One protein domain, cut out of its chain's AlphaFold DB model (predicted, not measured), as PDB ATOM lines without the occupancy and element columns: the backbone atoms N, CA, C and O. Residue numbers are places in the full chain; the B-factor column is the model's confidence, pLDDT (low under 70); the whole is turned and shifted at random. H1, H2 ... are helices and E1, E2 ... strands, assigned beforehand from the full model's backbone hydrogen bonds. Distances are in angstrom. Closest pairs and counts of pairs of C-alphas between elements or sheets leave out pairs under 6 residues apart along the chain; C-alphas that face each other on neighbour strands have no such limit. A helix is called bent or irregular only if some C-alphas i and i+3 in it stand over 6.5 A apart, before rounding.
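AT A GLANCE: This is residues 14 to 113 of the 117 residues of an uncharacterized protein of Rhizophagus irregularis (UniProt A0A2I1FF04). A strongly twisted antiparallel sheet of five strands curls round one helix, H1, which packs on one of its faces, while the hairpin of E2 and E3 forms a small second sheet at one end of the domain. The four-residue helix H2 sits beside the first part of H1 and only grazes the large sheet. The printed part has 100 residues, with strands E1 to E7 followed by H1 and H2; the large sheet has the order E1 - E4 - E5 - E6 - E7, and the class is mixed, helices and strands. The whole is compact, with a radius of gyration of the C-alphas of 13.3 A and spans of 40 by 31 by 25 A.

IN THESE COORDINATES: E1, residues 14 to 17, begins with C-alpha 14 at (-2.127, -6.643, 12.039). E2 is residues 26 to 29 and E3 residues 37 to 40. E4, residues 44 to 50, is 18.2 A long. E5, residues 53 to 61, and E6, residues 67 to 75, each measure 25.7 A. E7, residues 78 to 84, measures 20.6 A and ends with C-alpha 84 at (-23.534, -9.561, 8.944). H1, residues 88 to 98, is 15.5 A long. H2, residues 108 to 111, ends with C-alpha 111 at (-10.169, -12.930, 6.515).

HOW THE PARTS SIT: E1 and E7 are the edge strands of the large sheet. E1 is antiparallel to E4, with an angle of 156 degrees between their directions; within hydrogen-bond range across this pair are N 14 and O 47, 2.9 A apart, and N 47 and O 14, 2.8 A apart. E4, E5, E6 and E7 form a meander, each strand the antiparallel neighbour of the one before, and each step is a hairpin. N 48 and O 55 are 2.9 A apart across E4 and E5, N 58 and O 70 are 2.9 A apart across E5 and E6, and N 73 and O 80 are 2.9 A apart across E6 and E7. H1 is on one face of this sheet, an arrangement of two layers, helix over sheet; its closest C-alphas to E7 are those of Val 91 and Ser 84, 5.1 A, and to E6 those of Ala 88 and Phe 69, 5.7 A. H1 and H2 touch, with the C-alphas of Thr 89 and Gly 108 closest at 3.9 A. E2 and E3 are an antiparallel hairpin at 138 degrees, with N 38 and O 28 at 2.8 A. E2 and E4 are apart. In H1 every O i to N i+4 pair is within hydrogen-bond range; H2 is too short for such a pair, and its one O i to N i+3 pair is within range.

THE WHOLE: The C-alphas farthest apart are those of Lys 33 and Arg 77, 43.3 A. The printed part has no cut, and no link is long. The mean pLDDT of the printed part is 89.8; residues 31 to 35 and 102 to 104 are under 70.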
ATOM      1  N   LYS A  14      -2.517  -7.543  10.969       93.94
ATOM      2  CA  LYS A  14      -2.127  -6.643  12.039       93.94
ATOM      3  C   LYS A  14      -3.256  -6.622  13.048       93.94
ATOM      4  O   LYS A  14      -4.310  -6.040  12.803       93.94
ATOM      5  N   VAL A  15      -3.035  -7.285  14.175       93.31
ATOM      6  CA  VAL A  15      -3.995  -7.293  15.277       93.31
ATOM      7  C   VAL A  15      -4.086  -5.880  15.846       93.31
ATOM      8  O   VAL A  15      -3.083  -5.299  16.254       93.31
ATOM      9  N   VAL A  16      -5.293  -5.321  15.840       95.75
ATOM     10  CA  VAL A  16      -5.597  -4.011  16.431       95.75
ATOM     11  C   VAL A  16      -6.106  -4.192  17.859       95.75
ATOM     12  O   VAL A  16      -5.734  -3.432  18.747       95.75
ATOM     13  N   SER A  17      -6.932  -5.213  18.092       96.06
ATOM     14  CA  SER A  17      -7.439  -5.598  19.411       96.06
ATOM     15  C   SER A  17      -7.692  -7.101  19.444       96.06
ATOM     16  O   SER A  17      -8.382  -7.622  18.570       96.06
ATOM     17  N   LEU A  18      -7.181  -7.786  20.469       94.44
ATOM     18  CA  LEU A  18      -7.461  -9.208  20.696       94.44
ATOM     19  C   LEU A  18      -8.874  -9.452  21.246       94.44
ATOM     20  O   LEU A  18      -9.428 -10.531  21.049       94.44
ATOM     21  N   GLY A  19      -9.477  -8.454  21.897       95.44
ATOM     22  CA  GLY A  19     -10.771  -8.632  22.543       95.44
ATOM     23  C   GLY A  19     -10.722  -9.620  23.716       95.44
ATOM     24  O   GLY A  19      -9.701  -9.750  24.390       95.44
ATOM     25  N   TYR A  20     -11.835 -10.306  23.977       95.50
ATOM     26  CA  TYR A  20     -11.932 -11.382  24.973       95.50
ATOM     27  C   TYR A  20     -12.926 -12.462  24.531       95.50
ATOM     28  O   TYR A  20     -13.799 -12.209  23.706       95.50
ATOM     29  N   TYR A  21     -12.844 -13.662  25.106       95.00
ATOM     30  CA  TYR A  21     -13.789 -14.745  24.826       95.00
ATOM     31  C   TYR A  21     -14.913 -14.764  25.873       95.00
ATOM     32  O   TYR A  21     -14.658 -15.105  27.029       95.00
ATOM     33  N   PRO A  22     -16.155 -14.378  25.522       92.31
ATOM     34  CA  PRO A  22     -17.271 -14.433  26.460       92.31
ATOM     35  C   PRO A  22     -17.641 -15.882  26.793       92.31
ATOM     36  O   PRO A  22     -17.350 -16.801  26.031       92.31
ATOM     37  N   THR A  23     -18.324 -16.087  27.921       89.88
ATOM     38  CA  THR A  23     -18.834 -17.406  28.333       89.88
ATOM     39  C   THR A  23     -20.369 -17.410  28.273       89.88
ATOM     40  O   THR A  23     -20.984 -16.609  28.977       89.88
ATOM     41  N   PRO A  24     -21.011 -18.276  27.460       89.44
ATOM     42  CA  PRO A  24     -20.410 -19.270  26.565       89.44
ATOM     43  C   PRO A  24     -19.838 -18.654  25.274       89.44
ATOM     44  O   PRO A  24     -20.431 -17.749  24.684       89.44
ATOM     45  N   VAL A  25     -18.706 -19.189  24.806       92.44
ATOM     46  CA  VAL A  25     -18.032 -18.724  23.582       92.44
ATOM     47  C   VAL A  25     -18.709 -19.297  22.338       92.44
ATOM     48  O   VAL A  25     -19.090 -20.469  22.310       92.44
ATOM     49  N   LYS A  26     -18.849 -18.490  21.280       93.44
ATOM     50  CA  LYS A  26     -19.289 -18.991  19.972       93.44
ATOM     51  C   LYS A  26     -18.121 -19.505  19.151       93.44
ATOM     52  O   LYS A  26     -17.036 -18.928  19.156       93.44
ATOM     53  N   LEU A  27     -18.397 -20.568  18.404       90.75
ATOM     54  CA  LEU A  27     -17.442 -21.229  17.532       90.75
ATOM     55  C   LEU A  27     -17.831 -21.019  16.068       90.75
ATOM     56  O   LEU A  27     -19.012 -20.947  15.720       90.75
ATOM     57  N   THR A  28     -16.832 -20.918  15.201       87.88
ATOM     58  CA  THR A  28     -16.993 -20.944  13.746       87.88
ATOM     59  C   THR A  28     -16.164 -22.075  13.158       87.88
ATOM     60  O   THR A  28     -15.168 -22.481  13.742       87.88
ATOM     61  N   GLN A  29     -16.566 -22.603  12.007       80.19
ATOM     62  CA  GLN A  29     -15.899 -23.744  11.387       80.19
ATOM     63  C   GLN A  29     -15.680 -23.511   9.899       80.19
ATOM     64  O   GLN A  29     -16.466 -22.829   9.230       80.19
ATOM     65  N   LYS A  30     -14.627 -24.130   9.363       73.44
ATOM     66  CA  LYS A  30     -14.456 -24.274   7.917       73.44
ATOM     67  C   LYS A  30     -15.365 -25.394   7.410       73.44
ATOM     68  O   LYS A  30     -15.610 -26.374   8.103       73.44
ATOM     69  N   ASN A  31     -15.833 -25.268   6.172       64.62
ATOM     70  CA  ASN A  31     -16.660 -26.276   5.507       64.62
ATOM     71  C   ASN A  31     -15.799 -27.456   4.990       64.62
ATOM     72  O   ASN A  31     -15.747 -27.717   3.789       64.62
ATOM     73  N   SER A  32     -15.044 -28.119   5.873       58.78
ATOM     74  CA  SER A  32     -14.201 -29.282   5.553       58.78
ATOM     75  C   SER A  32     -14.447 -30.436   6.521       58.78
ATOM     76  O   SER A  32     -14.779 -30.210   7.680       58.78
ATOM     77  N   LYS A  33     -14.238 -31.668   6.036       56.53
ATOM     78  CA  LYS A  33     -14.497 -32.926   6.756       56.53
ATOM     79  C   LYS A  33     -13.764 -33.055   8.106       56.53
ATOM     80  O   LYS A  33     -14.252 -33.786   8.956       56.53
ATOM     81  N   ASP A  34     -12.677 -32.307   8.318       59.94
ATOM     82  CA  ASP A  34     -11.833 -32.380   9.525       59.94
ATOM     83  C   ASP A  34     -12.181 -31.365  10.642       59.94
ATOM     84  O   ASP A  34     -11.377 -31.146  11.539       59.94
ATOM     85  N   CYS A  35     -13.364 -30.734  10.600       66.44
ATOM     86  CA  CYS A  35     -14.038 -30.045  11.723       66.44
ATOM     87  C   CYS A  35     -13.186 -29.190  12.694       66.44
ATOM     88  O   CYS A  35     -13.507 -29.112  13.880       66.44
ATOM     89  N   ILE A  36     -12.150 -28.486  12.228       80.62
ATOM     90  CA  ILE A  36     -11.468 -27.500  13.080       80.62
ATOM     91  C   ILE A  36     -12.433 -26.340  13.344       80.62
ATOM     92  O   ILE A  36     -12.911 -25.678  12.412       80.62
ATOM     93  N   GLN A  37     -12.721 -26.123  14.625       87.69
ATOM     94  CA  GLN A  37     -13.547 -25.030  15.116       87.69
ATOM     95  C   GLN A  37     -12.662 -23.957  15.746       87.69
ATOM     96  O   GLN A  37     -11.736 -24.259  16.491       87.69
ATOM     97  N   TYR A  38     -12.982 -22.702  15.462       90.88
ATOM     98  CA  TYR A  38     -12.267 -21.532  15.946       90.88
ATOM     99  C   TYR A  38     -13.172 -20.731  16.870       90.88
ATOM    100  O   TYR A  38     -14.352 -20.522  16.573       90.88
ATOM    101  N   GLN A  39     -12.616 -20.277  17.989       93.06
ATOM    102  CA  GLN A  39     -13.324 -19.418  18.928       93.06
ATOM    103  C   GLN A  39     -13.455 -18.004  18.371       93.06
ATOM    104  O   GLN A  39     -12.521 -17.468  17.778       93.06
ATOM    105  N   ILE A  40     -14.615 -17.389  18.587       95.00
ATOM    106  CA  ILE A  40     -14.891 -16.032  18.121       95.00
ATOM    107  C   ILE A  40     -14.779 -15.074  19.312       95.00
ATOM    108  O   ILE A  40     -15.648 -15.118  20.192       95.00
ATOM    109  N   PRO A  41     -13.753 -14.211  19.363       95.75
ATOM    110  CA  PRO A  41     -13.627 -13.205  20.413       95.75
ATOM    111  C   PRO A  41     -14.659 -12.073  20.253       95.75
ATOM    112  O   PRO A  41     -15.141 -11.789  19.153       95.75
ATOM    113  N   ASP A  42     -15.018 -11.426  21.358       96.81
ATOM    114  CA  ASP A  42     -15.766 -10.168  21.412       96.81
ATOM    115  C   ASP A  42     -14.808  -8.972  21.444       96.81
ATOM    116  O   ASP A  42     -13.744  -9.057  22.048       96.81
ATOM    117  N   ASN A  43     -15.194  -7.839  20.853       97.06
ATOM    118  CA  ASN A  43     -14.370  -6.622  20.744       97.06
ATOM    119  C   ASN A  43     -13.007  -6.848  20.072       97.06
ATOM    120  O   ASN A  43     -12.025  -6.156  20.363       97.06
ATOM    121  N   TYR A  44     -12.950  -7.826  19.178       97.25
ATOM    122  CA  TYR A  44     -11.756  -8.143  18.415       97.25
ATOM    123  C   TYR A  44     -11.707  -7.327  17.132       97.25
ATOM    124  O   TYR A  44     -12.738  -7.029  16.523       97.25
ATOM    125  N   SER A  45     -10.493  -6.960  16.733       97.19
ATOM    126  CA  SER A  45     -10.239  -6.186  15.530       97.19
ATOM    127  C   SER A  45      -8.889  -6.541  14.918       97.19
ATOM    128  O   SER A  45      -7.860  -6.522  15.598       97.19
ATOM    129  N   VAL A  46      -8.883  -6.811  13.616       96.19
ATOM    130  CA  VAL A  46      -7.674  -7.091  12.838       96.19
ATOM    131  C   VAL A  46      -7.703  -6.319  11.529       96.19
ATOM    132  O   VAL A  46      -8.743  -6.196  10.884       96.19
ATOM    133  N   GLU A  47      -6.559  -5.789  11.127       95.81
ATOM    134  CA  GLU A  47      -6.338  -5.253   9.791       95.81
ATOM    135  C   GLU A  47      -5.717  -6.335   8.907       95.81
ATOM    136  O   GLU A  47      -4.780  -7.027   9.311       95.81
ATOM    137  N   THR A  48      -6.224  -6.467   7.688       93.00
ATOM    138  CA  THR A  48      -5.658  -7.345   6.663       93.00
ATOM    139  C   THR A  48      -5.856  -6.735   5.278       93.00
ATOM    140  O   THR A  48      -6.430  -5.653   5.120       93.00
ATOM    141  N   GLU A  49      -5.378  -7.425   4.251       90.19
ATOM    142  CA  GLU A  49      -5.561  -7.036   2.867       90.19
ATOM    143  C   GLU A  49      -6.323  -8.109   2.102       90.19
ATOM    144  O   GLU A  49      -5.897  -9.256   1.973       90.19
ATOM    145  N   VAL A  50      -7.448  -7.701   1.529       87.06
ATOM    146  CA  VAL A  50      -8.213  -8.532   0.613       87.06
ATOM    147  C   VAL A  50      -8.193  -7.848  -0.726       87.06
ATOM    148  O   VAL A  50      -8.696  -6.738  -0.886       87.06
ATOM    149  N   SER A  51      -7.652  -8.531  -1.735       81.69
ATOM    150  CA  SER A  51      -7.790  -8.055  -3.107       81.69
ATOM    151  C   SER A  51      -7.119  -6.674  -3.330       81.69
ATOM    152  O   SER A  51      -7.603  -5.856  -4.114       81.69
ATOM    153  N   LYS A  52      -5.974  -6.414  -2.679       84.12
ATOM    154  CA  LYS A  52      -5.265  -5.113  -2.659       84.12
ATOM    155  C   LYS A  52      -6.005  -3.980  -1.937       84.12
ATOM    156  O   LYS A  52      -5.623  -2.820  -2.060       84.12
ATOM    157  N   MET A  53      -7.070  -4.296  -1.204       88.19
ATOM    158  CA  MET A  53      -7.782  -3.343  -0.360       88.19
ATOM    159  C   MET A  53      -7.470  -3.644   1.097       88.19
ATOM    160  O   MET A  53      -7.694  -4.764   1.560       88.19
ATOM    161  N   LYS A  54      -6.979  -2.635   1.818       92.56
ATOM    162  CA  LYS A  54      -6.839  -2.717   3.270       92.56
ATOM    163  C   LYS A  54      -8.221  -2.677   3.897       92.56
ATOM    164  O   LYS A  54      -8.997  -1.754   3.636       92.56
ATOM    165  N   ILE A  55      -8.503  -3.673   4.716       95.31
ATOM    166  CA  ILE A  55      -9.757  -3.794   5.441       95.31
ATOM    167  C   ILE A  55      -9.472  -4.001   6.922       95.31
ATOM    168  O   ILE A  55      -8.445  -4.570   7.294       95.31
ATOM    169  N   ARG A  56     -10.404  -3.559   7.760       97.38
ATOM    170  CA  ARG A  56     -10.455  -3.877   9.181       97.38
ATOM    171  C   ARG A  56     -11.651  -4.782   9.429       97.38
ATOM    172  O   ARG A  56     -12.780  -4.437   9.083       97.38
ATOM    173  N   CYS A  57     -11.394  -5.944  10.000       97.38
ATOM    174  CA  CYS A  57     -12.402  -6.916  10.383       97.38
ATOM    175  C   CYS A  57     -12.645  -6.811  11.881       97.38
ATOM    176  O   CYS A  57     -11.694  -6.730  12.653       97.38
ATOM    177  N   GLU A  58     -13.909  -6.810  12.286       98.25
ATOM    178  CA  GLU A  58     -14.302  -6.644  13.683       98.25
ATOM    179  C   GLU A  58     -15.390  -7.634  14.072       98.25
ATOM    180  O   GLU A  58     -16.315  -7.900  13.295       98.25
ATOM    181  N   THR A  59     -15.327  -8.124  15.306       97.94
ATOM    182  CA  THR A  59     -16.407  -8.906  15.905       97.94
ATOM    183  C   THR A  59     -16.945  -8.229  17.151       97.94
ATOM    184  O   THR A  59     -16.203  -7.760  18.016       97.94
ATOM    185  N   LYS A  60     -18.275  -8.201  17.250       97.81
ATOM    186  CA  LYS A  60     -18.985  -7.663  18.408       97.81
ATOM    187  C   LYS A  60     -20.159  -8.558  18.774       97.81
ATOM    188  O   LYS A  60     -21.090  -8.721  17.981       97.81
ATOM    189  N   TYR A  61     -20.146  -9.105  19.979       96.56
ATOM    190  CA  TYR A  61     -21.280  -9.819  20.548       96.56
ATOM    191  C   TYR A  61     -22.409  -8.832  20.835       96.56
ATOM    192  O   TYR A  61     -22.215  -7.742  21.373       96.56
ATOM    193  N   GLN A  62     -23.606  -9.214  20.414       95.12
ATOM    194  CA  GLN A  62     -24.832  -8.456  20.594       95.12
ATOM    195  C   GLN A  62     -25.584  -8.972  21.832       95.12
ATOM    196  O   GLN A  62     -25.452 -10.151  22.170       95.12
ATOM    197  N   PRO A  63     -26.445  -8.152  22.469       91.50
ATOM    198  CA  PRO A  63     -27.224  -8.569  23.642       91.50
ATOM    199  C   PRO A  63     -28.105  -9.810  23.421       91.50
ATOM    200  O   PRO A  63     -28.390 -10.548  24.353       91.50
ATOM    201  N   ASN A  64     -28.504 -10.084  22.174       90.19
ATOM    202  CA  ASN A  64     -29.269 -11.279  21.795       90.19
ATOM    203  C   ASN A  64     -28.397 -12.543  21.607       90.19
ATOM    204  O   ASN A  64     -28.851 -13.533  21.029       90.19
ATOM    205  N   GLY A  65     -27.123 -12.490  22.002       87.44
ATOM    206  CA  GLY A  65     -26.155 -13.574  21.878       87.44
ATOM    207  C   GLY A  65     -25.634 -13.811  20.457       87.44
ATOM    208  O   GLY A  65     -24.832 -14.721  20.254       87.44
ATOM    209  N   LYS A  66     -26.062 -13.061  19.434       93.06
ATOM    210  CA  LYS A  66     -25.474 -13.146  18.083       93.06
ATOM    211  C   LYS A  66     -24.140 -12.409  18.034       93.06
ATOM    212  O   LYS A  66     -23.926 -11.456  18.773       93.06
ATOM    213  N   VAL A  67     -23.261 -12.835  17.134       96.38
ATOM    214  CA  VAL A  67     -22.031 -12.097  16.834       96.38
ATOM    215  C   VAL A  67     -22.263 -11.304  15.563       96.38
ATOM    216  O   VAL A  67     -22.657 -11.870  14.542       96.38
ATOM    217  N   ARG A  68     -22.013 -10.002  15.637       97.69
ATOM    218  CA  ARG A  68     -21.924  -9.134  14.474       97.69
ATOM    219  C   ARG A  68     -20.504  -9.181  13.938       97.69
ATOM    220  O   ARG A  68     -19.561  -8.894  14.673       97.69
ATOM    221  N   PHE A  69     -20.376  -9.521  12.664       98.12
ATOM    222  CA  PHE A  69     -19.128  -9.469  11.911       98.12
ATOM    223  C   PHE A  69     -19.159  -8.225  11.036       98.12
ATOM    224  O   PHE A  69     -20.064  -8.098  10.211       98.12
ATOM    225  N   THR A  70     -18.183  -7.340  11.187       98.38
ATOM    226  CA  THR A  70     -18.095  -6.089  10.427       98.38
ATOM    227  C   THR A  70     -16.813  -6.076   9.608       98.38
ATOM    228  O   THR A  70     -15.757  -6.489  10.084       98.38
ATOM    229  N   ILE A  71     -16.906  -5.598   8.370       97.88
ATOM    230  CA  ILE A  71     -15.758  -5.229   7.546       97.88
ATOM    231  C   ILE A  71     -15.840  -3.729   7.312       97.88
ATOM    232  O   ILE A  71     -16.842  -3.236   6.794       97.88
ATOM    233  N   VAL A  72     -14.778  -3.025   7.681       97.62
ATOM    234  CA  VAL A  72     -14.578  -1.598   7.442       97.62
ATOM    235  C   VAL A  72     -13.460  -1.446   6.419       97.62
ATOM    236  O   VAL A  72     -12.441  -2.129   6.497       97.62
ATOM    237  N   TRP A  73     -13.632  -0.570   5.439       95.69
ATOM    238  CA  TRP A  73     -12.592  -0.262   4.462       95.69
ATOM    239  C   TRP A  73     -12.657   1.203   4.064       95.69
ATOM    240  O   TRP A  73     -13.690   1.858   4.189       95.69
ATOM    241  N   LYS A  74     -11.538   1.719   3.567       92.75
ATOM    242  CA  LYS A  74     -11.473   3.074   3.025       92.75
ATOM    243  C   LYS A  74     -11.457   3.014   1.511       92.75
ATOM    244  O   LYS A  74     -10.720   2.228   0.919       92.75
ATOM    245  N   GLU A  75     -12.259   3.867   0.900       88.56
ATOM    246  CA  GLU A  75     -12.255   4.105  -0.534       88.56
ATOM    247  C   GLU A  75     -12.193   5.618  -0.743       88.56
ATOM    248  O   GLU A  75     -13.075   6.364  -0.313       88.56
ATOM    249  N   ASN A  76     -11.110   6.085  -1.366       86.94
ATOM    250  CA  ASN A  76     -10.781   7.506  -1.466       86.94
ATOM    251  C   ASN A  76     -10.689   8.171  -0.076       86.94
ATOM    252  O   ASN A  76      -9.878   7.764   0.754       86.94
ATOM    253  N   ARG A  77     -11.501   9.206   0.175       89.38
ATOM    254  CA  ARG A  77     -11.570   9.928   1.459       89.38
ATOM    255  C   ARG A  77     -12.707   9.443   2.364       89.38
ATOM    256  O   ARG A  77     -12.892  10.006   3.438       89.38
ATOM    257  N   SER A  78     -13.447   8.422   1.939       93.19
ATOM    258  CA  SER A  78     -14.609   7.911   2.658       93.19
ATOM    259  C   SER A  78     -14.296   6.578   3.325       93.19
ATOM    260  O   SER A  78     -13.606   5.724   2.765       93.19
ATOM    261  N   GLU A  79     -14.828   6.400   4.527       95.12
ATOM    262  CA  GLU A  79     -14.828   5.123   5.230       95.12
ATOM    263  C   GLU A  79     -16.182   4.444   5.032       95.12
ATOM    264  O   GLU A  79     -17.238   5.051   5.210       95.12
ATOM    265  N   TRP A  80     -16.137   3.182   4.633       95.94
ATOM    266  CA  TRP A  80     -17.297   2.348   4.376       95.94
ATOM    267  C   TRP A  80     -17.294   1.171   5.333       95.94
ATOM    268  O   TRP A  80     -16.240   0.675   5.732       95.94
ATOM    269  N   SER A  81     -18.483   0.687   5.672       97.06
ATOM    270  CA  SER A  81     -18.629  -0.527   6.460       97.06
ATOM    271  C   SER A  81     -19.799  -1.369   5.975       97.06
ATOM    272  O   SER A  81     -20.780  -0.874   5.416       97.06
ATOM    273  N   ILE A  82     -19.681  -2.673   6.180       97.56
ATOM    274  CA  ILE A  82     -20.764  -3.631   6.005       97.56
ATOM    275  C   ILE A  82     -20.687  -4.654   7.125       97.56
ATOM    276  O   ILE A  82     -19.598  -4.993   7.588       97.56
ATOM    277  N   TYR A  83     -21.840  -5.144   7.560       97.94
ATOM    278  CA  TYR A  83     -21.912  -6.134   8.620       97.94
ATOM    279  C   TYR A  83     -22.807  -7.311   8.243       97.94
ATOM    280  O   TYR A  83     -23.646  -7.232   7.342       97.94
ATOM    281  N   SER A  84     -22.627  -8.421   8.950       96.62
ATOM    282  CA  SER A  84     -23.534  -9.561   8.944       96.62
ATOM    283  C   SER A  84     -23.607 -10.150  10.341       96.62
ATOM    284  O   SER A  84     -22.581 -10.349  10.983       96.62
ATOM    285  N   ASP A  85     -24.813 -10.497  10.780       95.25
ATOM    286  CA  ASP A  85     -25.025 -11.256  12.017       95.25
ATOM    287  C   ASP A  85     -25.129 -12.775  11.735       95.25
ATOM    288  O   ASP A  85     -25.472 -13.558  12.622       95.25
ATOM    289  N   ARG A  86     -24.897 -13.206  10.476       92.56
ATOM    290  CA  ARG A  86     -24.990 -14.616  10.047       92.56
ATOM    291  C   ARG A  86     -23.667 -15.364  10.199       92.56
ATOM    292  O   ARG A  86     -23.643 -16.435  10.790       92.56
ATOM    293  N   SER A  87     -22.591 -14.841   9.610       92.19
ATOM    294  CA  SER A  87     -21.249 -15.434   9.668       92.19
ATOM    295  C   SER A  87     -20.184 -14.486   9.112       92.19
ATOM    296  O   SER A  87     -20.492 -13.598   8.312       92.19
ATOM    297  N   ALA A  88     -18.917 -14.736   9.456       93.06
ATOM    298  CA  ALA A  88     -17.768 -14.047   8.865       93.06
ATOM    299  C   ALA A  88     -17.745 -14.178   7.328       93.06
ATOM    300  O   ALA A  88     -17.599 -13.194   6.607       93.06
ATOM    301  N   THR A  89     -17.987 -15.379   6.791       92.50
ATOM    302  CA  THR A  89     -18.033 -15.592   5.332       92.50
ATOM    303  C   THR A  89     -19.175 -14.813   4.677       92.50
ATOM    304  O   THR A  89     -19.019 -14.292   3.576       92.50
ATOM    305  N   SER A  90     -20.319 -14.673   5.357       93.38
ATOM    306  CA  SER A  90     -21.441 -13.887   4.840       93.38
ATOM    307  C   SER A  90     -21.075 -12.415   4.648       93.38
ATOM    308  O   SER A  90     -21.465 -11.849   3.627       93.38
ATOM    309  N   VAL A  91     -20.353 -11.795   5.589       95.50
ATOM    310  CA  VAL A  91     -19.937 -10.390   5.442       95.50
ATOM    311  C   VAL A  91     -18.826 -10.241   4.400       95.50
ATOM    312  O   VAL A  91     -18.875  -9.307   3.604       95.50
ATOM    313  N   VAL A  92     -17.895 -11.199   4.308       93.38
ATOM    314  CA  VAL A  92     -16.855 -11.220   3.262       93.38
ATOM    315  C   VAL A  92     -17.478 -11.273   1.870       93.38
ATOM    316  O   VAL A  92     -17.133 -10.464   1.012       93.38
ATOM    317  N   ASN A  93     -18.451 -12.156   1.646       92.12
ATOM    318  CA  ASN A  93     -19.144 -12.246   0.360       92.12
ATOM    319  C   ASN A  93     -19.898 -10.953   0.022       92.12
ATOM    320  O   ASN A  93     -19.900 -10.518  -1.130       92.12
ATOM    321  N   ALA A  94     -20.515 -10.315   1.020       93.69
ATOM    322  CA  ALA A  94     -21.204  -9.044   0.830       93.69
ATOM    323  C   ALA A  94     -20.225  -7.910   0.470       93.69
ATOM    324  O   ALA A  94     -20.480  -7.157  -0.472       93.69
ATOM    325  N   PHE A  95     -19.077  -7.839   1.150       93.81
ATOM    326  CA  PHE A  95     -17.983  -6.918   0.838       93.81
ATOM    327  C   PHE A  95     -17.446  -7.132  -0.586       93.81
ATOM    328  O   PHE A  95     -17.349  -6.182  -1.362       93.81
ATOM    329  N   LEU A  96     -17.155  -8.376  -0.969       91.44
ATOM    330  CA  LEU A  96     -16.663  -8.710  -2.306       91.44
ATOM    331  C   LEU A  96     -17.668  -8.335  -3.397       91.44
ATOM    332  O   LEU A  96     -17.289  -7.748  -4.409       91.44
ATOM    333  N   LYS A  97     -18.957  -8.626  -3.184       90.75
ATOM    334  CA  LYS A  97     -20.028  -8.249  -4.113       90.75
ATOM    335  C   LYS A  97     -20.120  -6.731  -4.272       90.75
ATOM    336  O   LYS A  97     -20.245  -6.255  -5.394       90.75
ATOM    337  N   LYS A  98     -20.024  -5.976  -3.172       90.62
ATOM    338  CA  LYS A  98     -20.064  -4.504  -3.184       90.62
ATOM    339  C   LYS A  98     -18.901  -3.892  -3.971       90.62
ATOM    340  O   LYS A  98     -19.098  -2.875  -4.621       90.62
ATOM    341  N   ASN A  99     -17.733  -4.532  -3.944       86.75
ATOM    342  CA  ASN A  99     -16.514  -4.064  -4.606       86.75
ATOM    343  C   ASN A  99     -16.263  -4.739  -5.973       86.75
ATOM    344  O   ASN A  99     -15.129  -4.761  -6.447       86.75
ATOM    345  N   ASN A 100     -17.304  -5.301  -6.608       84.75
ATOM    346  CA  ASN A 100     -17.256  -5.949  -7.928       84.75
ATOM    347  C   ASN A 100     -16.265  -7.130  -8.039       84.75
ATOM    348  O   ASN A 100     -15.669  -7.360  -9.089       84.75
ATOM    349  N   ARG A 101     -16.105  -7.922  -6.966       78.19
ATOM    350  CA  ARG A 101     -15.246  -9.128  -6.925       78.19
ATOM    351  C   ARG A 101     -15.986 -10.419  -6.522       78.19
ATOM    352  O   ARG A 101     -15.493 -11.154  -5.665       78.19
ATOM    353  N   PRO A 102     -17.147 -10.746  -7.123       69.94
ATOM    354  CA  PRO A 102     -18.027 -11.821  -6.650       69.94
ATOM    355  C   PRO A 102     -17.441 -13.243  -6.754       69.94
ATOM    356  O   PRO A 102     -17.889 -14.124  -6.033       69.94
ATOM    357  N   ASN A 103     -16.430 -13.474  -7.600       60.22
ATOM    358  CA  ASN A 103     -15.909 -14.819  -7.898       60.22
ATOM    359  C   ASN A 103     -14.804 -15.306  -6.940       60.22
ATOM    360  O   ASN A 103     -14.075 -16.243  -7.264       60.22
ATOM    361  N   SER A 104     -14.637 -14.671  -5.776       67.56
ATOM    362  CA  SER A 104     -13.600 -15.059  -4.812       67.56
ATOM    363  C   SER A 104     -14.208 -15.901  -3.689       67.56
ATOM    364  O   SER A 104     -14.899 -15.372  -2.823       67.56
ATOM    365  N   ASN A 105     -13.922 -17.204  -3.672       71.94
ATOM    366  CA  ASN A 105     -14.282 -18.089  -2.559       71.94
ATOM    367  C   ASN A 105     -13.323 -17.866  -1.378       71.94
ATOM    368  O   ASN A 105     -12.397 -18.647  -1.159       71.94
ATOM    369  N   LEU A 106     -13.522 -16.776  -0.635       84.50
ATOM    370  CA  LEU A 106     -12.725 -16.452   0.548       84.50
ATOM    371  C   LEU A 106     -13.397 -16.979   1.817       84.50
ATOM    372  O   LEU A 106     -14.591 -16.786   2.043       84.50
ATOM    373  N   SER A 107     -12.611 -17.637   2.668       86.94
ATOM    374  CA  SER A 107     -13.087 -18.088   3.976       86.94
ATOM    375  C   SER A 107     -13.098 -16.922   4.953       86.94
ATOM    376  O   SER A 107     -12.052 -16.323   5.201       86.94
ATOM    377  N   GLY A 108     -14.250 -16.649   5.568       88.56
ATOM    378  CA  GLY A 108     -14.352 -15.637   6.616       88.56
ATOM    379  C   GLY A 108     -13.415 -15.889   7.796       88.56
ATOM    380  O   GLY A 108     -12.935 -14.927   8.375       88.56
ATOM    381  N   VAL A 109     -13.104 -17.156   8.100       90.00
ATOM    382  CA  VAL A 109     -12.146 -17.533   9.157       90.00
ATOM    383  C   VAL A 109     -10.781 -16.898   8.906       90.00
ATOM    384  O   VAL A 109     -10.269 -16.218   9.786       90.00
ATOM    385  N   TYR A 110     -10.253 -17.044   7.686       89.31
ATOM    386  CA  TYR A 110      -8.955 -16.477   7.322       89.31
ATOM    387  C   TYR A 110      -9.028 -14.963   7.199       89.31
ATOM    388  O   TYR A 110      -8.132 -14.280   7.657       89.31
ATOM    389  N   ILE A 111     -10.096 -14.395   6.636       92.19
ATOM    390  CA  ILE A 111     -10.169 -12.930   6.515       92.19
ATOM    391  C   ILE A 111     -10.220 -12.251   7.891       92.19
ATOM    392  O   ILE A 111      -9.627 -11.195   8.081       92.19
ATOM    393  N   PHE A 112     -10.879 -12.880   8.862       93.88
ATOM    394  CA  PHE A 112     -10.912 -12.406  10.242       93.88
ATOM    395  C   PHE A 112      -9.700 -12.865  11.066       93.88
ATOM    396  O   PHE A 112      -9.558 -12.441  12.208       93.88
ATOM    397  N   GLY A 113      -8.825 -13.708  10.511       91.62
ATOM    398  CA  GLY A 113      -7.643 -14.222  11.198       91.62
ATOM    399  C   GLY A 113      -7.975 -15.001  12.469       91.62
ATOM    400  O   GLY A 113      -7.267 -14.869  13.452       91.62
TER     401      GLY A 113